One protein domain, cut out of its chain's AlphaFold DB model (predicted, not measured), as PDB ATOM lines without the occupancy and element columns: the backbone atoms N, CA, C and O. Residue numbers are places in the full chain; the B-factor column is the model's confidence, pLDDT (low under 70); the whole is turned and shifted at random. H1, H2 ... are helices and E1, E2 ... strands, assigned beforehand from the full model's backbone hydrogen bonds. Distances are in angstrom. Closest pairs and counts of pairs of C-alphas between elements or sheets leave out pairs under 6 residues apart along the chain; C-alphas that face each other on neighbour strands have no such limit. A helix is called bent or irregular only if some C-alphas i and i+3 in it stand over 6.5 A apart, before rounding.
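This is residues 65 to 213 of the 218 residues of an uncharacterized protein of Anatilimnocola aggregata (UniProt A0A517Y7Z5). Two lobes make a long model: a strongly twisted four-stranded sheet with the helical hairpin H1 and H2 over one face, and a second helical hairpin, H3 and H4, reaching away as an arm. The printed part has 149 residues, with four named helices and four named strands in the order E1 E2 H1 H2 H3 H4 E3 E4; the sheet's order is E2 E1 E3 E4, all antiparallel, and the class is mixed. It is loose, with a radius of gyration of the C-alphas of 19.1 A and spans of 68 by 34 by 29 A.

E1, residues 67 to 75, and E2, residues 78 to 81, form a hairpin, with N 73 and O 80 within hydrogen-bond range at 2.8 A. E3, residues 184 to 193, is antiparallel to E1, N 70 and O 188 being 2.8 A apart, and forms a hairpin with E4, residues 202 to 212, where N 187 and O 209 are 2.8 A apart. H1, residues 86 to 97, irregular with C-alphas 87 and 90 7.0 A apart, is over E1 at a height over the sheet of 8.1 A. H2, residues 101 to 112, is over E3 and E4 at a height over the sheet of 7.5 A; H1 and H2 on one face of the sheet E2 E1 E3 E4 make two layers, that is, helices on one face of a sheet. H2 touches H1 with residues 103 to 107 alone, at a shallow tilt of 19 degrees, opposite ways; their closest C-alphas, Leu 95 and Ser 103, are 6.4 A apart. H3, residues 119 to 131, and H4, residues 141 to 158, are not on the sheet; H4 touches H3 with residues 151 to 158 alone, at 25 degrees, a shallow tilt, opposite ways, the closest C-alphas being Pro 119 and Ala 158, 6.1 A. Every O i to N i+4 pair is within hydrogen-bond range in H2 and H3, against 6 of 8 in H1 and 11 of 14 in H4.

E1 begins at C-alpha 67 (-2.299, -93.859, -78.917) and is 25.6 A long. H4, 24.3 A, has a kink of 37 degrees near residue 150. E3 is 28.8 A long; E4, 29.2 A, bends by 53 degrees at residue 207 and ends at C-alpha 212 (1.138, -71.047, -87.439).

The C-alphas farthest apart, Gly 136 and Gly 197, are 69.2 A apart. The printed part has no cut, and the link from H4 to E3, 25 residues, is long. Residues 150 to 164 have pLDDT under 70.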
ATOM      1  N   ASN A  65      -0.102 -96.958 -75.116       84.81
ATOM      2  CA  ASN A  65       0.628 -97.389 -76.305       84.81
ATOM      3  C   ASN A  65      -0.261 -97.553 -77.548       84.81
ATOM      4  O   ASN A  65       0.251 -97.527 -78.661       84.81
ATOM      5  N   ALA A  66      -1.586 -97.672 -77.387       90.00
ATOM      6  CA  ALA A  66      -2.531 -97.686 -78.506       90.00
ATOM      7  C   ALA A  66      -2.755 -96.283 -79.094       90.00
ATOM      8  O   ALA A  66      -3.404 -96.135 -80.128       90.00
ATOM      9  N   ARG A  67      -2.234 -95.237 -78.441       93.69
ATOM     10  CA  ARG A  67      -2.299 -93.859 -78.917       93.69
ATOM     11  C   ARG A  67      -0.895 -93.356 -79.214       93.69
ATOM     12  O   ARG A  67       0.028 -93.569 -78.434       93.69
ATOM     13  N   SER A  68      -0.734 -92.655 -80.328       95.62
ATOM     14  CA  SER A  68       0.542 -92.045 -80.705       95.62
ATOM     15  C   SER A  68       0.364 -90.558 -80.954       95.62
ATOM     16  O   SER A  68      -0.529 -90.163 -81.705       95.62
ATOM     17  N   VAL A  69       1.234 -89.751 -80.352       97.12
ATOM     18  CA  VAL A  69       1.357 -88.328 -80.670       97.12
ATOM     19  C   VAL A  69       2.351 -88.203 -81.816       97.12
ATOM     20  O   VAL A  69       3.488 -88.654 -81.696       97.12
ATOM     21  N   ARG A  70       1.919 -87.615 -82.928       97.06
ATOM     22  CA  ARG A  70       2.761 -87.320 -84.088       97.06
ATOM     23  C   ARG A  70       2.917 -85.813 -84.194       97.06
ATOM     24  O   ARG A  70       1.941 -85.079 -84.063       97.06
ATOM     25  N   CYS A  71       4.146 -85.362 -84.385       97.44
ATOM     26  CA  CYS A  71       4.469 -83.950 -84.511       97.44
ATOM     27  C   CYS A  71       5.081 -83.721 -85.890       97.44
ATOM     28  O   CYS A  71       5.935 -84.493 -86.322       97.44
ATOM     29  N   TRP A  72       4.643 -82.665 -86.559       97.62
ATOM     30  CA  TRP A  72       5.036 -82.324 -87.916       97.62
ATOM     31  C   TRP A  72       5.430 -80.852 -87.993       97.62
ATOM     32  O   TRP A  72       4.747 -79.979 -87.449       97.62
ATOM     33  N   LEU A  73       6.519 -80.582 -88.697       97.00
ATOM     34  CA  LEU A  73       6.923 -79.260 -89.143       97.00
ATOM     35  C   LEU A  73       6.373 -79.050 -90.553       97.00
ATOM     36  O   LEU A  73       6.649 -79.854 -91.443       97.00
ATOM     37  N   VAL A  74       5.601 -77.989 -90.762       96.94
ATOM     38  CA  VAL A  74       5.070 -77.622 -92.079       96.94
ATOM     39  C   VAL A  74       6.017 -76.601 -92.697       96.94
ATOM     40  O   VAL A  74       6.039 -75.441 -92.274       96.94
ATOM     41  N   THR A  75       6.817 -77.030 -93.670       95.56
ATOM     42  CA  THR A  75       7.756 -76.183 -94.419       95.56
ATOM     43  C   THR A  75       7.232 -75.931 -95.832       95.56
ATOM     44  O   THR A  75       6.205 -76.472 -96.241       95.56
ATOM     45  N   GLU A  76       7.932 -75.104 -96.607       93.81
ATOM     46  CA  GLU A  76       7.594 -74.880 -98.020       93.81
ATOM     47  C   GLU A  76       7.800 -76.128 -98.884       93.81
ATOM     48  O   GLU A  76       7.115 -76.317 -99.883       93.81
ATOM     49  N   GLN A  77       8.719 -77.004 -98.470       93.00
ATOM     50  CA  GLN A  77       9.030 -78.260 -99.155       93.00
ATOM     51  C   GLN A  77       8.084 -79.404 -98.754       93.00
ATOM     52  O   GLN A  77       8.214 -80.515 -99.265       93.00
ATOM     53  N   GLY A  78       7.154 -79.151 -97.829       94.44
ATOM     54  CA  GLY A  78       6.189 -80.122 -97.331       94.44
ATOM     55  C   GLY A  78       6.314 -80.379 -95.832       94.44
ATOM     56  O   GLY A  78       6.816 -79.564 -95.060       94.44
ATOM     57  N   GLU A  79       5.810 -81.530 -95.402       94.69
ATOM     58  CA  GLU A  79       5.739 -81.889 -93.988       94.69
ATOM     59  C   GLU A  79       6.929 -82.756 -93.577       94.69
ATOM     60  O   GLU A  79       7.282 -83.730 -94.245       94.69
ATOM     61  N   ARG A  80       7.547 -82.414 -92.446       94.56
ATOM     62  CA  ARG A  80       8.662 -83.168 -91.860       94.56
ATOM     63  C   ARG A  80       8.302 -83.630 -90.459       94.56
ATOM     64  O   ARG A  80       7.789 -82.849 -89.665       94.56
ATOM     65  N   ALA A  81       8.560 -84.896 -90.146       94.75
ATOM     66  CA  ALA A  81       8.318 -85.424 -88.807       94.75
ATOM     67  C   ALA A  81       9.264 -84.770 -87.789       94.75
ATOM     68  O   ALA A  81      10.438 -84.542 -88.083       94.75
ATOM     69  N   LEU A  82       8.754 -84.489 -86.593       94.19
ATOM     70  CA  LEU A  82       9.509 -83.930 -85.474       94.19
ATOM     71  C   LEU A  82       9.744 -84.985 -84.402       94.19
ATOM     72  O   LEU A  82       8.818 -85.708 -84.021       94.19
ATOM     73  N   GLU A  83      10.955 -85.017 -83.852       93.31
ATOM     74  CA  GLU A  83      11.220 -85.755 -82.625       93.31
ATOM     75  C   GLU A  83      10.721 -84.933 -81.439       93.31
ATOM     76  O   GLU A  83      10.981 -83.731 -81.325       93.31
ATOM     77  N   LEU A  84       9.975 -85.581 -80.544       94.62
ATOM     78  CA  LEU A  84       9.477 -84.914 -79.357       94.62
ATOM     79  C   LEU A  84      10.635 -84.703 -78.363       94.62
ATOM     80  O   LEU A  84      11.247 -85.684 -77.936       94.62
ATOM     81  N   PRO A  85      10.922 -83.458 -77.941       93.56
ATOM     82  CA  PRO A  85      11.964 -83.201 -76.955       93.56
ATOM     83  C   PRO A  85      11.654 -83.881 -75.618       93.56
ATOM     84  O   PRO A  85      10.503 -83.864 -75.176       93.56
ATOM     85  N   ALA A  86      12.682 -84.388 -74.929       92.38
ATOM     86  CA  ALA A  86      12.535 -85.136 -73.672       92.38
ATOM     87  C   ALA A  86      11.726 -84.385 -72.592       92.38
ATOM     88  O   ALA A  86      10.940 -84.978 -71.855       92.38
ATOM     89  N   GLU A  87      11.863 -83.058 -72.540       94.69
ATOM     90  CA  GLU A  87      11.125 -82.174 -71.627       94.69
ATOM     91  C   GLU A  87       9.600 -82.202 -71.843       94.69
ATOM     92  O   GLU A  87       8.828 -81.901 -70.932       94.69
ATOM     93  N   LEU A  88       9.156 -82.515 -73.064       96.44
ATOM     94  CA  LEU A  88       7.748 -82.552 -73.457       96.44
ATOM     95  C   LEU A  88       7.169 -83.970 -73.443       96.44
ATOM     96  O   LEU A  88       5.947 -84.105 -73.510       96.44
ATOM     97  N   THR A  89       7.999 -85.010 -73.291       95.62
ATOM     98  CA  THR A  89       7.562 -86.416 -73.267       95.62
ATOM     99  C   THR A  89       6.494 -86.659 -72.209       95.62
ATOM    100  O   THR A  89       5.424 -87.157 -72.539       95.62
ATOM    101  N   LYS A  90       6.695 -86.168 -70.977       96.00
ATOM    102  CA  LYS A  90       5.694 -86.301 -69.904       96.00
ATOM    103  C   LYS A  90       4.328 -85.719 -70.297       96.00
ATOM    104  O   LYS A  90       3.292 -86.309 -70.012       96.00
ATOM    105  N   ARG A  91       4.307 -84.563 -70.969       96.75
ATOM    106  CA  ARG A  91       3.057 -83.930 -71.424       96.75
ATOM    107  C   ARG A  91       2.412 -84.689 -72.578       96.75
ATOM    108  O   ARG A  91       1.188 -84.745 -72.647       96.75
ATOM    109  N   ALA A  92       3.205 -85.280 -73.468       96.62
ATOM    110  CA  ALA A  92       2.675 -86.171 -74.490       96.62
ATOM    111  C   ALA A  92       2.093 -87.453 -73.882       96.62
ATOM    112  O   ALA A  92       1.051 -87.904 -74.344       96.62
ATOM    113  N   ASP A  93       2.693 -88.004 -72.826       94.75
ATOM    114  CA  ASP A  93       2.159 -89.165 -72.100       94.75
ATOM    115  C   ASP A  93       0.814 -88.840 -71.444       94.75
ATOM    116  O   ASP A  93      -0.164 -89.564 -71.630       94.75
ATOM    117  N   GLU A  94       0.723 -87.687 -70.776       94.00
ATOM    118  CA  GLU A  94      -0.536 -87.169 -70.230       94.00
ATOM    119  C   GLU A  94      -1.602 -86.997 -71.327       94.00
ATOM    120  O   GLU A  94      -2.741 -87.428 -71.144       94.00
ATOM    121  N   LEU A  95      -1.231 -86.448 -72.493       95.25
ATOM    122  CA  LEU A  95      -2.131 -86.300 -73.644       95.25
ATOM    123  C   LEU A  95      -2.577 -87.657 -74.217       95.25
ATOM    124  O   LEU A  95      -3.729 -87.809 -74.628       95.25
ATOM    125  N   ARG A  96      -1.696 -88.666 -74.233       94.00
ATOM    126  CA  ARG A  96      -2.050 -90.040 -74.628       94.00
ATOM    127  C   ARG A  96      -3.024 -90.666 -73.636       94.00
ATOM    128  O   ARG A  96      -3.959 -91.352 -74.054       94.00
ATOM    129  N   ALA A  97      -2.847 -90.436 -72.338       89.69
ATOM    130  CA  ALA A  97      -3.732 -90.963 -71.303       89.69
ATOM    131  C   ALA A  97      -5.114 -90.280 -71.313       89.69
ATOM    132  O   ALA A  97      -6.152 -90.959 -71.263       89.69
ATOM    133  N   ALA A  98      -5.121 -88.950 -71.430       90.88
ATOM    134  CA  ALA A  98      -6.293 -88.085 -71.411       90.88
ATOM    135  C   ALA A  98      -6.244 -87.082 -72.586       90.88
ATOM    136  O   ALA A  98      -5.706 -85.983 -72.442       90.88
ATOM    137  N   PRO A  99      -6.815 -87.450 -73.749       93.56
ATOM    138  CA  PRO A  99      -6.895 -86.566 -74.907       93.56
ATOM    139  C   PRO A  99      -7.594 -85.248 -74.556       93.56
ATOM    140  O   PRO A  99      -8.718 -85.256 -74.059       93.56
ATOM    141  N   SER A 100      -6.936 -84.123 -74.822       95.25
ATOM    142  CA  SER A 100      -7.478 -82.784 -74.595       95.25
ATOM    143  C   SER A 100      -6.989 -81.835 -75.680       95.25
ATOM    144  O   SER A 100      -5.795 -81.812 -75.995       95.25
ATOM    145  N   GLN A 101      -7.907 -81.039 -76.236       97.12
ATOM    146  CA  GLN A 101      -7.580 -80.048 -77.259       97.12
ATOM    147  C   GLN A 101      -6.612 -78.988 -76.714       97.12
ATOM    148  O   GLN A 101      -5.656 -78.628 -77.398       97.12
ATOM    149  N   ASP A 102      -6.788 -78.564 -75.460       97.50
ATOM    150  CA  ASP A 102      -5.927 -77.568 -74.813       97.50
ATOM    151  C   ASP A 102      -4.498 -78.085 -74.631       97.50
ATOM    152  O   ASP A 102      -3.526 -77.388 -74.926       97.50
ATOM    153  N   SER A 103      -4.347 -79.340 -74.191       96.88
ATOM    154  CA  SER A 103      -3.036 -79.982 -74.040       96.88
ATOM    155  C   SER A 103      -2.322 -80.145 -75.385       96.88
ATOM    156  O   SER A 103      -1.102 -79.991 -75.470       96.88
ATOM    157  N   LEU A 104      -3.079 -80.419 -76.447       97.94
ATOM    158  CA  LEU A 104      -2.550 -80.579 -77.796       97.94
ATOM    159  C   LEU A 104      -2.135 -79.223 -78.401       97.94
ATOM    160  O   LEU A 104      -1.031 -79.100 -78.938       97.94
ATOM    161  N   GLN A 105      -2.940 -78.174 -78.200       98.44
ATOM    162  CA  GLN A 105      -2.598 -76.791 -78.553       98.44
ATOM    163  C   GLN A 105      -1.375 -76.288 -77.769       98.44
ATOM    164  O   GLN A 105      -0.512 -75.598 -78.326       98.44
ATOM    165  N   TYR A 106      -1.265 -76.653 -76.489       97.75
ATOM    166  CA  TYR A 106      -0.100 -76.355 -75.660       97.75
ATOM    167  C   TYR A 106       1.175 -76.966 -76.250       97.75
ATOM    168  O   TYR A 106       2.172 -76.255 -76.396       97.75
ATOM    169  N   LEU A 107       1.149 -78.247 -76.644       98.06
ATOM    170  CA  LEU A 107       2.293 -78.892 -77.296       98.06
ATOM    171  C   LEU A 107       2.662 -78.196 -78.609       98.06
ATOM    172  O   LEU A 107       3.827 -77.837 -78.779       98.06
ATOM    173  N   ALA A 108       1.689 -77.923 -79.484       98.12
ATOM    174  CA  ALA A 108       1.932 -77.215 -80.744       98.12
ATOM    175  C   ALA A 108       2.591 -75.842 -80.508       98.12
ATOM    176  O   ALA A 108       3.587 -75.504 -81.142       98.12
ATOM    177  N   THR A 109       2.101 -75.091 -79.518       97.62
ATOM    178  CA  THR A 109       2.640 -73.774 -79.139       97.62
ATOM    179  C   THR A 109       4.042 -73.854 -78.531       97.62
ATOM    180  O   THR A 109       4.857 -72.950 -78.704       97.62
ATOM    181  N   ARG A 110       4.352 -74.908 -77.768       96.88
ATOM    182  CA  ARG A 110       5.693 -75.102 -77.192       96.88
ATOM    183  C   ARG A 110       6.705 -75.506 -78.255       96.88
ATOM    184  O   ARG A 110       7.834 -75.027 -78.209       96.88
ATOM    185  N   LEU A 111       6.300 -76.356 -79.192       96.62
ATOM    186  CA  LEU A 111       7.129 -76.813 -80.302       96.62
ATOM    187  C   LEU A 111       7.384 -75.697 -81.326       96.62
ATOM    188  O   LEU A 111       8.500 -75.592 -81.829       96.62
ATOM    189  N   SER A 112       6.413 -74.809 -81.574       96.31
ATOM    190  CA  SER A 112       6.581 -73.679 -82.505       96.31
ATOM    191  C   SER A 112       7.581 -72.627 -82.023       96.31
ATOM    192  O   SER A 112       8.072 -71.839 -82.816       96.31
ATOM    193  N   LYS A 113       7.891 -72.596 -80.722       95.12
ATOM    194  CA  LYS A 113       8.874 -71.673 -80.130       95.12
ATOM    195  C   LYS A 113      10.312 -72.200 -80.190       95.12
ATOM    196  O   LYS A 113      11.208 -71.548 -79.656       95.12
ATOM    197  N   ARG A 114      10.533 -73.395 -80.743       94.38
ATOM    198  CA  ARG A 114      11.859 -74.016 -80.848       94.38
ATOM    199  C   ARG A 114      12.447 -73.830 -82.241       94.38
ATOM    200  O   ARG A 114      11.717 -73.720 -83.220       94.38
ATOM    201  N   GLN A 115      13.775 -73.845 -82.297       93.75
ATOM    202  CA  GLN A 115      14.517 -73.985 -83.542       93.75
ATOM    203  C   GLN A 115      14.717 -75.471 -83.841       93.75
ATOM    204  O   GLN A 115      14.959 -76.269 -82.929       93.75
ATOM    205  N   TRP A 116      14.602 -75.822 -85.116       93.56
ATOM    206  CA  TRP A 116      14.660 -77.195 -85.604       93.56
ATOM    207  C   TRP A 116      15.803 -77.323 -86.597       93.56
ATOM    208  O   TRP A 116      15.943 -76.474 -87.475       93.56
ATOM    209  N   ILE A 117      16.609 -78.368 -86.451       91.75
ATOM    210  CA  ILE A 117      17.696 -78.691 -87.376       91.75
ATOM    211  C   ILE A 117      17.338 -79.977 -88.110       91.75
ATOM    212  O   ILE A 117      16.828 -80.925 -87.506       91.75
ATOM    213  N   ASP A 118      17.643 -80.008 -89.405       89.19
ATOM    214  CA  ASP A 118      17.709 -81.255 -90.156       89.19
ATOM    215  C   ASP A 118      19.082 -81.908 -89.922       89.19
ATOM    216  O   ASP A 118      20.101 -81.364 -90.364       89.19
ATOM    217  N   PRO A 119      19.144 -83.045 -89.202       84.62
ATOM    218  CA  PRO A 119      20.413 -83.682 -88.871       84.62
ATOM    219  C   PRO A 119      21.168 -84.151 -90.120       84.62
ATOM    220  O   PRO A 119      22.397 -84.200 -90.096       84.62
ATOM    221  N   VAL A 120      20.459 -84.466 -91.211       85.38
ATOM    222  CA  VAL A 120      21.076 -84.894 -92.473       85.38
ATOM    223  C   VAL A 120      21.772 -83.709 -93.129       85.38
ATOM    224  O   VAL A 120      22.968 -83.787 -93.400       85.38
ATOM    225  N   LEU A 121      21.071 -82.579 -93.281       85.50
ATOM    226  CA  LEU A 121      21.667 -81.361 -93.846       85.50
ATOM    227  C   LEU A 121      22.818 -80.837 -92.984       85.50
ATOM    228  O   LEU A 121      23.846 -80.423 -93.515       85.50
ATOM    229  N   ALA A 122      22.686 -80.887 -91.656       84.31
ATOM    230  CA  ALA A 122      23.768 -80.503 -90.752       84.31
ATOM    231  C   ALA A 122      25.011 -81.393 -90.938       84.31
ATOM    232  O   ALA A 122      26.141 -80.901 -90.908       84.31
ATOM    233  N   HIS A 123      24.818 -82.696 -91.167       82.88
ATOM    234  CA  HIS A 123      25.917 -83.621 -91.438       82.88
ATOM    235  C   HIS A 123      26.568 -83.372 -92.803       82.88
ATOM    236  O   HIS A 123      27.794 -83.359 -92.896       82.88
ATOM    237  N   GLU A 124      25.772 -83.134 -93.847       87.56
ATOM    238  CA  GLU A 124      26.265 -82.807 -95.190       87.56
ATOM    239  C   GLU A 124      27.066 -81.501 -95.198       87.56
ATOM    240  O   GLU A 124      28.156 -81.451 -95.766       87.56
ATOM    241  N   GLN A 125      26.585 -80.465 -94.505       85.50
ATOM    242  CA  GLN A 125      27.305 -79.200 -94.343       85.50
ATOM    243  C   GLN A 125      28.639 -79.402 -93.620       85.50
ATOM    244  O   GLN A 125      29.664 -78.880 -94.055       85.50
ATOM    245  N   LEU A 126      28.654 -80.203 -92.551       83.38
ATOM    246  CA  LEU A 126      29.888 -80.535 -91.844       83.38
ATOM    247  C   LEU A 126      30.863 -81.316 -92.738       83.38
ATOM    248  O   LEU A 126      32.060 -81.033 -92.734       83.38
ATOM    249  N   ALA A 127      30.370 -82.275 -93.523       85.19
ATOM    250  CA  ALA A 127      31.187 -83.034 -94.464       85.19
ATOM    251  C   ALA A 127      31.780 -82.133 -95.559       85.19
ATOM    252  O   ALA A 127      32.966 -82.251 -95.863       85.19
ATOM    253  N   ALA A 128      30.995 -81.197 -96.097       87.31
ATOM    254  CA  ALA A 128      31.461 -80.219 -97.075       87.31
ATOM    255  C   ALA A 128      32.545 -79.296 -96.493       87.31
ATOM    256  O   ALA A 128      33.549 -79.038 -97.153       87.31
ATOM    257  N   LEU A 129      32.392 -78.853 -95.239       85.81
ATOM    258  CA  LEU A 129      33.411 -78.060 -94.542       85.81
ATOM    259  C   LEU A 129      34.723 -78.832 -94.363       85.81
ATOM    260  O   LEU A 129      35.790 -78.264 -94.569       85.81
ATOM    261  N   LEU A 130      34.648 -80.123 -94.024       83.25
ATOM    262  CA  LEU A 130      35.827 -80.986 -93.905       83.25
ATOM    263  C   LEU A 130      36.510 -81.232 -95.258       83.25
ATOM    264  O   LEU A 130      37.731 -81.324 -95.315       83.25
ATOM    265  N   GLN A 131      35.744 -81.330 -96.346       87.75
ATOM    266  CA  GLN A 131      36.291 -81.488 -97.700       87.75
ATOM    267  C   GLN A 131      36.915 -80.200 -98.248       87.75
ATOM    268  O   GLN A 131      37.820 -80.268 -99.074       87.75
ATOM    269  N   ALA A 132      36.436 -79.035 -97.804       88.31
ATOM    270  CA  ALA A 132      36.978 -77.738 -98.192       88.31
ATOM    271  C   ALA A 132      38.306 -77.396 -97.486       88.31
ATOM    272  O   ALA A 132      38.965 -76.432 -97.883       88.31
ATOM    273  N   GLU A 133      38.715 -78.148 -96.456       86.88
ATOM    274  CA  GLU A 133      40.019 -77.945 -95.820       86.88
ATOM    275  C   GLU A 133      41.160 -78.348 -96.779       86.88
ATOM    276  O   GLU A 133      41.132 -79.431 -97.370       86.88
ATOM    277  N   PRO A 134      42.175 -77.481 -96.973       86.94
ATOM    278  CA  PRO A 134      43.232 -77.726 -97.942       86.94
ATOM    279  C   PRO A 134      44.056 -78.967 -97.560       86.94
ATOM    280  O   PRO A 134      44.481 -79.105 -96.406       86.94
ATOM    281  N   PRO A 135      44.337 -79.868 -98.520       87.06
ATOM    282  CA  PRO A 135      45.088 -81.082 -98.244       87.06
ATOM    283  C   PRO A 135      46.499 -80.738 -97.750       87.06
ATOM    284  O   PRO A 135      47.238 -80.003 -98.402       87.06
ATOM    285  N   GLY A 136      46.876 -81.284 -96.592       84.19
ATOM    286  CA  GLY A 136      48.218 -81.138 -96.012       84.19
ATOM    287  C   GLY A 136      48.348 -80.110 -94.887       84.19
ATOM    288  O   GLY A 136      49.423 -80.018 -94.293       84.19
ATOM    289  N   GLN A 137      47.286 -79.378 -94.534       80.69
ATOM    290  CA  GLN A 137      47.298 -78.558 -93.324       80.69
ATOM    291  C   GLN A 137      46.996 -79.447 -92.102       80.69
ATOM    292  O   GLN A 137      45.960 -80.115 -92.075       80.69
ATOM    293  N   PRO A 138      47.884 -79.527 -91.093       79.69
ATOM    294  CA  PRO A 138      47.615 -80.336 -89.912       79.69
ATOM    295  C   PRO A 138      46.410 -79.758 -89.164       79.69
ATOM    296  O   PRO A 138      46.395 -78.569 -88.843       79.69
ATOM    297  N   LEU A 139      45.416 -80.601 -88.857       80.25
ATOM    298  CA  LEU A 139      44.305 -80.225 -87.982       80.25
ATOM    299  C   LEU A 139      44.873 -79.796 -86.628       80.25
ATOM    300  O   LEU A 139      45.313 -80.620 -85.824       80.25
ATOM    301  N   THR A 140      44.882 -78.490 -86.375       85.25
ATOM    302  CA  THR A 140      45.302 -77.956 -85.083       85.25
ATOM    303  C   THR A 140      44.317 -78.399 -84.006       85.25
ATOM    304  O   THR A 140      43.128 -78.592 -84.265       85.25
ATOM    305  N   ALA A 141      44.789 -78.540 -82.766       80.75
ATOM    306  CA  ALA A 141      43.927 -78.916 -81.643       80.75
ATOM    307  C   ALA A 141      42.750 -77.940 -81.459       80.75
ATOM    308  O   ALA A 141      41.657 -78.369 -81.102       80.75
ATOM    309  N   ILE A 142      42.960 -76.652 -81.762       85.06
ATOM    310  CA  ILE A 142      41.920 -75.615 -81.743       85.06
ATOM    311  C   ILE A 142      40.868 -75.911 -82.814       85.06
ATOM    312  O   ILE A 142      39.687 -76.007 -82.494       85.06
ATOM    313  N   ARG A 143      41.289 -76.159 -84.061       81.44
ATOM    314  CA  ARG A 143      40.367 -76.456 -85.162       81.44
ATOM    315  C   ARG A 143      39.594 -77.749 -84.939       81.44
ATOM    316  O   ARG A 143      38.388 -77.817 -85.160       81.44
ATOM    317  N   LEU A 144      40.275 -78.772 -84.433       80.44
ATOM    318  CA  LEU A 144      39.649 -80.033 -84.063       80.44
ATOM    319  C   LEU A 144      38.668 -79.846 -82.898       80.44
ATOM    320  O   LEU A 144      37.636 -80.508 -82.874       80.44
ATOM    321  N   HIS A 145      38.946 -78.940 -81.955       80.50
ATOM    322  CA  HIS A 145      38.014 -78.592 -80.885       80.50
ATOM    323  C   HIS A 145      36.772 -77.863 -81.418       80.50
ATOM    324  O   HIS A 145      35.666 -78.265 -81.069       80.50
ATOM    325  N   GLU A 146      36.929 -76.879 -82.309       80.94
ATOM    326  CA  GLU A 146      35.820 -76.183 -82.984       80.94
ATOM    327  C   GLU A 146      34.922 -77.162 -83.751       80.94
ATOM    328  O   GLU A 146      33.710 -77.223 -83.528       80.94
ATOM    329  N   LEU A 147      35.530 -78.007 -84.591       76.06
ATOM    330  CA  LEU A 147      34.819 -79.041 -85.340       76.06
ATOM    331  C   LEU A 147      34.136 -80.033 -84.400       76.06
ATOM    332  O   LEU A 147      33.034 -80.485 -84.685       76.06
ATOM    333  N   ARG A 148      34.747 -80.375 -83.259       72.12
ATOM    334  CA  ARG A 148      34.170 -81.313 -82.285       72.12
ATOM    335  C   ARG A 148      33.024 -80.700 -81.487       72.12
ATOM    336  O   ARG A 148      32.079 -81.427 -81.197       72.12
ATOM    337  N   GLN A 149      33.069 -79.404 -81.174       73.50
ATOM    338  CA  GLN A 149      31.934 -78.691 -80.581       73.50
ATOM    339  C   GLN A 149      30.734 -78.682 -81.540       73.50
ATOM    340  O   GLN A 149      29.617 -78.968 -81.115       73.50
ATOM    341  N   GLN A 150      30.969 -78.486 -82.842       69.38
ATOM    342  CA  GLN A 150      29.928 -78.634 -83.867       69.38
ATOM    343  C   GLN A 150      29.468 -80.096 -84.024       69.38
ATOM    344  O   GLN A 150      28.275 -80.371 -84.112       69.38
ATOM    345  N   LYS A 151      30.395 -81.062 -84.000       60.88
ATOM    346  CA  LYS A 151      30.121 -82.496 -84.196       60.88
ATOM    347  C   LYS A 151      29.352 -83.134 -83.037       60.88
ATOM    348  O   LYS A 151      28.509 -83.988 -83.287       60.88
ATOM    349  N   LEU A 152      29.624 -82.750 -81.786       56.69
ATOM    350  CA  LEU A 152      28.902 -83.254 -80.607       56.69
ATOM    351  C   LEU A 152      27.421 -82.866 -80.649       56.69
ATOM    352  O   LEU A 152      26.578 -83.693 -80.328       56.69
ATOM    353  N   ALA A 153      27.104 -81.667 -81.146       59.59
ATOM    354  CA  ALA A 153      25.721 -81.262 -81.371       59.59
ATOM    355  C   ALA A 153      25.020 -82.101 -82.456       59.59
ATOM    356  O   ALA A 153      23.808 -82.242 -82.399       59.59
ATOM    357  N   VAL A 154      25.756 -82.673 -83.420       55.88
ATOM    358  CA  VAL A 154      25.197 -83.404 -84.577       55.88
ATOM    359  C   VAL A 154      25.169 -84.931 -84.375       55.88
ATOM    360  O   VAL A 154      24.236 -85.590 -84.827       55.88
ATOM    361  N   ILE A 155      26.151 -85.530 -83.690       53.19
ATOM    362  CA  ILE A 155      26.225 -86.997 -83.498       53.19
ATOM    363  C   ILE A 155      25.154 -87.518 -82.534       53.19
ATOM    364  O   ILE A 155      24.583 -88.578 -82.808       53.19
ATOM    365  N   ASP A 156      24.856 -86.792 -81.451       57.03
ATOM    366  CA  ASP A 156      23.764 -87.170 -80.534       57.03
ATOM    367  C   ASP A 156      22.405 -87.218 -81.260       57.03
ATOM    368  O   ASP A 156      21.500 -87.941 -80.852       57.03
ATOM    369  N   LEU A 157      22.284 -86.500 -82.382       53.38
ATOM    370  CA  LEU A 157      21.075 -86.414 -83.200       53.38
ATOM    371  C   LEU A 157      20.977 -87.525 -84.262       53.38
ATOM    372  O   LEU A 157      19.883 -87.974 -84.592       53.38
ATOM    373  N   ALA A 158      22.106 -87.990 -84.807       48.12
ATOM    374  CA  ALA A 158      22.134 -88.827 -86.012       48.12
ATOM    375  C   ALA A 158      22.099 -90.349 -85.758       48.12
ATOM    376  O   ALA A 158      21.880 -91.127 -86.685       48.12
ATOM    377  N   THR A 159      22.301 -90.818 -84.523       53.84
ATOM    378  CA  THR A 159      22.406 -92.264 -84.225       53.84
ATOM    379  C   THR A 159      21.069 -93.026 -84.251       53.84
ATOM    380  O   THR A 159      21.057 -94.248 -84.095       53.84
ATOM    381  N   LYS A 160      19.935 -92.365 -84.530       52.50
ATOM    382  CA  LYS A 160      18.609 -92.997 -84.660       52.50
ATOM    383  C   LYS A 160      18.144 -93.124 -86.126       52.50
ATOM    384  O   LYS A 160      17.459 -92.257 -86.641       52.50
ATOM    385  N   SER A 161      18.449 -94.281 -86.724       41.91
ATOM    386  CA  SER A 161      17.748 -94.995 -87.819       41.91
ATOM    387  C   SER A 161      17.412 -94.281 -89.152       41.91
ATOM    388  O   SER A 161      16.672 -93.308 -89.227       41.91
ATOM    389  N   ALA A 162      17.845 -94.908 -90.254       45.66
ATOM    390  CA  ALA A 162      17.808 -94.448 -91.649       45.66
ATOM    391  C   ALA A 162      16.434 -94.486 -92.366       45.66
ATOM    392  O   ALA A 162      16.367 -94.711 -93.576       45.66
ATOM    393  N   ARG A 163      15.314 -94.278 -91.666       53.28
ATOM    394  CA  ARG A 163      13.994 -94.129 -92.313       53.28
ATOM    395  C   ARG A 163      13.318 -92.861 -91.820       53.28
ATOM    396  O   ARG A 163      12.693 -92.871 -90.768       53.28
ATOM    397  N   THR A 164      13.420 -91.795 -92.619       64.56
ATOM    398  CA  THR A 164      12.880 -90.455 -92.314       64.56
ATOM    399  C   THR A 164      13.362 -89.969 -90.952       64.56
ATOM    400  O   THR A 164      12.619 -89.995 -89.974       64.56
ATOM    401  N   THR A 165      14.633 -89.570 -90.889       72.88
ATOM    402  CA  THR A 165      15.223 -89.015 -89.671       72.88
ATOM    403  C   THR A 165      14.374 -87.821 -89.230       72.88
ATOM    404  O   THR A 165      14.222 -86.873 -90.006       72.88
ATOM    405  N   PRO A 166      13.735 -87.880 -88.051       82.31
ATOM    406  CA  PRO A 166      12.919 -86.776 -87.583       82.31
ATOM    407  C   PRO A 166      13.806 -85.552 -87.337       82.31
ATOM    408  O   PRO A 166      14.973 -85.685 -86.969       82.31
ATOM    409  N   LEU A 167      13.252 -84.357 -87.531       84.44
ATOM    410  CA  LEU A 167      13.949 -83.129 -87.169       84.44
ATOM    411  C   LEU A 167      14.086 -83.067 -85.651       84.44
ATOM    412  O   LEU A 167      13.139 -83.387 -84.920       84.44
ATOM    413  N   THR A 168      15.232 -82.586 -85.182       86.69
ATOM    414  CA  THR A 168      15.490 -82.462 -83.750       86.69
ATOM    415  C   THR A 168      15.538 -81.003 -83.327       86.69
ATOM    416  O   THR A 168      15.975 -80.120 -84.070       86.69
ATOM    417  N   SER A 169      15.044 -80.733 -82.119       89.44
ATOM    418  CA  SER A 169      15.042 -79.384 -81.570       89.44
ATOM    419  C   SER A 169      16.402 -79.020 -80.994       89.44
ATOM    420  O   SER A 169      16.971 -79.805 -80.234       89.44
ATOM    421  N   LEU A 170      16.841 -77.791 -81.230       84.75
ATOM    422  CA  LEU A 170      17.976 -77.223 -80.515       84.75
ATOM    423  C   LEU A 170      17.637 -76.907 -79.049       84.75
ATOM    424  O   LEU A 170      16.489 -76.553 -78.736       84.75
ATOM    425  N   PRO A 171      18.634 -76.966 -78.145       80.25
ATOM    426  CA  PRO A 171      18.531 -76.362 -76.824       80.25
ATOM    427  C   PRO A 171      18.166 -74.880 -76.934       80.25
ATOM    428  O   PRO A 171      18.561 -74.179 -77.866       80.25
ATOM    429  N   ARG A 172      17.410 -74.377 -75.959       76.94
ATOM    430  CA  ARG A 172      16.981 -72.977 -75.945       76.94
ATOM    431  C   ARG A 172      18.199 -72.043 -75.933       76.94
ATOM    432  O   ARG A 172      19.010 -72.125 -75.019       76.94
ATOM    433  N   GLY A 173      18.271 -71.136 -76.907       78.06
ATOM    434  CA  GLY A 173      19.351 -70.149 -77.030       78.06
ATOM    435  C   GLY A 173      20.557 -70.613 -77.848       78.06
ATOM    436  O   GLY A 173      21.461 -69.816 -78.063       78.06
ATOM    437  N   ALA A 174      20.577 -71.860 -78.326       79.31
ATOM    438  CA  ALA A 174      21.529 -72.260 -79.351       79.31
ATOM    439  C   ALA A 174      21.041 -71.727 -80.702       79.31
ATOM    440  O   ALA A 174      19.936 -72.059 -81.128       79.31
ATOM    441  N   GLU A 175      21.855 -70.903 -81.351       82.19
ATOM    442  CA  GLU A 175      21.643 -70.499 -82.737       82.19
ATOM    443  C   GLU A 175      22.391 -71.462 -83.656       82.19
ATOM    444  O   GLU A 175      23.519 -71.872 -83.371       82.19
ATOM    445  N   SER A 176      21.761 -71.842 -84.762       80.00
ATOM    446  CA  SER A 176      22.397 -72.649 -85.795       80.00
ATOM    447  C   SER A 176      22.083 -72.074 -87.162       80.00
ATOM    448  O   SER A 176      20.927 -71.803 -87.483       80.00
ATOM    449  N   SER A 177      23.111 -71.956 -87.999       79.69
ATOM    450  CA  SER A 177      22.964 -71.639 -89.422       79.69
ATOM    451  C   SER A 177      22.179 -72.707 -90.193       79.69
ATOM    452  O   SER A 177      21.743 -72.455 -91.310       79.69
ATOM    453  N   SER A 178      21.987 -73.892 -89.607       84.00
ATOM    454  CA  SER A 178      21.259 -75.023 -90.191       84.00
ATOM    455  C   SER A 178      19.797 -75.097 -89.722       84.00
ATOM    456  O   SER A 178      19.167 -76.151 -89.829       84.00
ATOM    457  N   ALA A 179      19.256 -74.009 -89.160       89.62
ATOM    458  CA  ALA A 179      17.860 -73.950 -88.746       89.62
ATOM    459  C   ALA A 179      16.922 -74.063 -89.962       89.62
ATOM    460  O   ALA A 179      17.040 -73.317 -90.934       89.62
ATOM    461  N   VAL A 180      15.966 -74.990 -89.898       92.06
ATOM    462  CA  VAL A 180      14.978 -75.218 -90.957       92.06
ATOM    463  C   VAL A 180      13.859 -74.180 -90.831       92.06
ATOM    464  O   VAL A 180      13.173 -74.169 -89.803       92.06
ATOM    465  N   PRO A 181      13.624 -73.321 -91.841       94.00
ATOM    466  CA  PRO A 181      12.487 -72.410 -91.828       94.00
ATOM    467  C   PRO A 181      11.177 -73.195 -91.964       94.00
ATOM    468  O   PRO A 181      11.070 -74.152 -92.735       94.00
ATOM    469  N   PHE A 182      10.153 -72.783 -91.220       95.50
ATOM    470  CA  PHE A 182       8.834 -73.408 -91.257       95.50
ATOM    471  C   PHE A 182       7.718 -72.384 -91.116       95.50
ATOM    472  O   PHE A 182       7.934 -71.276 -90.641       95.50
ATOM    473  N   ARG A 183       6.511 -72.764 -91.540       96.56
ATOM    474  CA  ARG A 183       5.303 -71.927 -91.479       96.56
ATOM    475  C   ARG A 183       4.413 -72.294 -90.300       96.56
ATOM    476  O   ARG A 183       3.773 -71.433 -89.704       96.56
ATOM    477  N   ALA A 184       4.358 -73.578 -89.955       97.50
ATOM    478  CA  ALA A 184       3.538 -74.058 -88.853       97.50
ATOM    479  C   ALA A 184       4.108 -75.314 -88.196       97.50
ATOM    480  O   ALA A 184       4.879 -76.062 -88.793       97.50
ATOM    481  N   VAL A 185       3.661 -75.565 -86.968       97.94
ATOM    482  CA  VAL A 185       3.803 -76.856 -86.295       97.94
ATOM    483  C   VAL A 185       2.429 -77.492 -86.186       97.94
ATOM    484  O   VAL A 185       1.513 -76.886 -85.624       97.94
ATOM    485  N   ARG A 186       2.294 -78.722 -86.684       98.19
ATOM    486  CA  ARG A 186       1.089 -79.535 -86.531       98.19
ATOM    487  C   ARG A 186       1.351 -80.673 -85.558       98.19
ATOM    488  O   ARG A 186       2.330 -81.402 -85.680       98.19
ATOM    489  N   VAL A 187       0.468 -80.825 -84.585       98.25
ATOM    490  CA  VAL A 187       0.470 -81.943 -83.645       98.25
ATOM    491  C   VAL A 187      -0.807 -82.732 -83.873       98.25
ATOM    492  O   VAL A 187      -1.883 -82.164 -84.053       98.25
ATOM    493  N   GLU A 188      -0.686 -84.048 -83.885       98.19
ATOM    494  CA  GLU A 188      -1.785 -84.970 -84.126       98.19
ATOM    495  C   GLU A 188      -1.769 -86.058 -83.063       98.19
ATOM    496  O   GLU A 188      -0.721 -86.622 -82.738       98.19
ATOM    497  N   LEU A 189      -2.943 -86.391 -82.546       97.44
ATOM    498  CA  LEU A 189      -3.138 -87.540 -81.685       97.44
ATOM    499  C   LEU A 189      -3.896 -88.606 -82.462       97.44
ATOM    500  O   LEU A 189      -5.049 -88.418 -82.845       97.44
ATOM    501  N   TRP A 190      -3.245 -89.742 -82.647       96.69
ATOM    502  CA  TRP A 190      -3.787 -90.888 -83.357       96.69
ATOM    503  C   TRP A 190      -4.094 -92.023 -82.386       96.69
ATOM    504  O   TRP A 190      -3.407 -92.176 -81.373       96.69
ATOM    505  N   LYS A 191      -5.106 -92.827 -82.704       93.69
ATOM    506  CA  LYS A 191      -5.457 -94.061 -82.000       93.69
ATOM    507  C   LYS A 191      -5.454 -95.223 -82.978       93.69
ATOM    508  O   LYS A 191      -6.142 -95.175 -83.993       93.69
ATOM    509  N   TYR A 192      -4.748 -96.279 -82.612       92.06
ATOM    510  CA  TYR A 192      -4.853 -97.564 -83.273       92.06
ATOM    511  C   TYR A 192      -6.029 -98.347 -82.688       92.06
ATOM    512  O   TYR A 192      -6.201 -98.415 -81.468       92.06
ATOM    513  N   SER A 193      -6.847 -98.930 -83.554       88.81
ATOM    514  CA  SER A 193      -7.946 -99.813 -83.171       88.81
ATOM    515  C   SER A 193      -7.998-101.028 -84.082       88.81
ATOM    516  O   SER A 193      -7.742-100.925 -85.276       88.81
ATOM    517  N   MET A 194      -8.363-102.173 -83.516       86.88
ATOM    518  CA  MET A 194      -8.672-103.386 -84.264       86.88
ATOM    519  C   MET A 194     -10.157-103.685 -84.030       86.88
ATOM    520  O   MET A 194     -10.513-104.105 -82.925       86.88
ATOM    521  N   PRO A 195     -11.044-103.352 -84.987       86.00
ATOM    522  CA  PRO A 195     -12.469-103.635 -84.858       86.00
ATOM    523  C   PRO A 195     -12.730-105.120 -84.575       86.00
ATOM    524  O   PRO A 195     -12.029-105.998 -85.075       86.00
ATOM    525  N   ALA A 196     -13.756-105.419 -83.775       84.94
ATOM    526  CA  ALA A 196     -14.111-106.801 -83.473       84.94
ATOM    527  C   ALA A 196     -14.457-107.563 -84.763       84.94
ATOM    528  O   ALA A 196     -15.244-107.087 -85.580       84.94
ATOM    529  N   GLY A 197     -13.873-108.750 -84.934       90.75
ATOM    530  CA  GLY A 197     -14.085-109.576 -86.124       90.75
ATOM    531  C   GLY A 197     -13.223-109.198 -87.332       90.75
ATOM    532  O   GLY A 197     -13.400-109.798 -88.390       90.75
ATOM    533  N   THR A 198     -12.286-108.252 -87.202       91.00
ATOM    534  CA  THR A 198     -11.316-107.939 -88.260       91.00
ATOM    535  C   THR A 198      -9.881-108.160 -87.783       91.00
ATOM    536  O   THR A 198      -9.562-108.008 -86.607       91.00
ATOM    537  N   ASN A 199      -8.998-108.502 -88.724       91.44
ATOM    538  CA  ASN A 199      -7.547-108.559 -88.500       91.44
ATOM    539  C   ASN A 199      -6.844-107.276 -88.980       91.44
ATOM    540  O   ASN A 199      -5.619-107.239 -89.092       91.44
ATOM    541  N   ASN A 200      -7.613-106.232 -89.299       93.25
ATOM    542  CA  ASN A 200      -7.084-104.991 -89.845       93.25
ATOM    543  C   ASN A 200      -6.828-103.996 -88.713       93.25
ATOM    544  O   ASN A 200      -7.722-103.683 -87.928       93.25
ATOM    545  N   LEU A 201      -5.600-103.483 -88.654       89.81
ATOM    546  CA  LEU A 201      -5.252-102.377 -87.775       89.81
ATOM    547  C   LEU A 201      -5.697-101.068 -88.433       89.81
ATOM    548  O   LEU A 201      -5.143-100.651 -89.447       89.81
ATOM    549  N   GLU A 202      -6.680-100.410 -87.838       93.94
ATOM    550  CA  GLU A 202      -7.130 -99.089 -88.258       93.94
ATOM    551  C   GLU A 202      -6.402 -98.012 -87.459       93.94
ATOM    552  O   GLU A 202      -6.173 -98.152 -86.255       93.94
ATOM    553  N   ASN A 203      -6.051 -96.914 -88.126       94.88
ATOM    554  CA  ASN A 203      -5.471 -95.746 -87.485       94.88
ATOM    555  C   ASN A 203      -6.436 -94.568 -87.616       94.88
ATOM    556  O   ASN A 203      -6.690 -94.085 -88.719       94.88
ATOM    557  N   LYS A 204      -6.973 -94.105 -86.489       94.88
ATOM    558  CA  LYS A 204      -7.961 -93.030 -86.433       94.88
ATOM    559  C   LYS A 204      -7.344 -91.776 -85.829       94.88
ATOM    560  O   LYS A 204      -6.829 -91.810 -84.711       94.88
ATOM    561  N   LEU A 205      -7.441 -90.657 -86.543       96.31
ATOM    562  CA  LEU A 205      -7.112 -89.346 -85.991       96.31
ATOM    563  C   LEU A 205      -8.158 -88.987 -84.926       96.31
ATOM    564  O   LEU A 205      -9.354 -88.964 -85.211       96.31
ATOM    565  N   LEU A 206      -7.709 -88.754 -83.693       94.88
ATOM    566  CA  LEU A 206      -8.579 -88.342 -82.591       94.88
ATOM    567  C   LEU A 206      -8.681 -86.825 -82.505       94.88
ATOM    568  O   LEU A 206      -9.781 -86.290 -82.440       94.88
ATOM    569  N   LEU A 207      -7.531 -86.155 -82.462       97.12
ATOM    570  CA  LEU A 207      -7.419 -84.712 -82.287       97.12
ATOM    571  C   LEU A 207      -6.242 -84.190 -83.110       97.12
ATOM    572  O   LEU A 207      -5.243 -84.888 -83.297       97.12
ATOM    573  N   SER A 208      -6.335 -82.940 -83.544       98.19
ATOM    574  CA  SER A 208      -5.250 -82.232 -84.219       98.19
ATOM    575  C   SER A 208      -5.243 -80.765 -83.821       98.19
ATOM    576  O   SER A 208      -6.303 -80.160 -83.641       98.19
ATOM    577  N   ALA A 209      -4.056 -80.177 -83.743       98.38
ATOM    578  CA  ALA A 209      -3.887 -78.741 -83.618       98.38
ATOM    579  C   ALA A 209      -2.704 -78.285 -84.455       98.38
ATOM    580  O   ALA A 209      -1.688 -78.973 -84.563       98.38
ATOM    581  N   THR A 210      -2.841 -77.088 -85.007       98.38
ATOM    582  CA  THR A 210      -1.814 -76.452 -85.822       98.38
ATOM    583  C   THR A 210      -1.550 -75.071 -85.251       98.38
ATOM    584  O   THR A 210      -2.482 -74.291 -85.059       98.38
ATOM    585  N   LYS A 211      -0.283 -74.755 -84.974       97.88
ATOM    586  CA  LYS A 211       0.152 -73.400 -84.631       97.88
ATOM    587  C   LYS A 211       0.980 -72.852 -85.783       97.88
ATOM    588  O   LYS A 211       2.089 -73.322 -86.028       97.88
ATOM    589  N   PHE A 212       0.423 -71.859 -86.463       97.50
ATOM    590  CA  PHE A 212       1.138 -71.047 -87.439       97.50
ATOM    591  C   PHE A 212       2.094 -70.097 -86.717       97.50
ATOM    592  O   PHE A 212       1.773 -69.596 -85.629       97.50
ATOM    593  N   LEU A 213       3.273 -69.894 -87.301       95.12
ATOM    594  CA  LEU A 213       4.158 -68.815 -86.893       95.12
ATOM    595  C   LEU A 213       3.526 -67.496 -87.329       95.12
ATOM    596  O   LEU A 213       3.025 -67.376 -88.443       95.12
TER     597      LEU A 213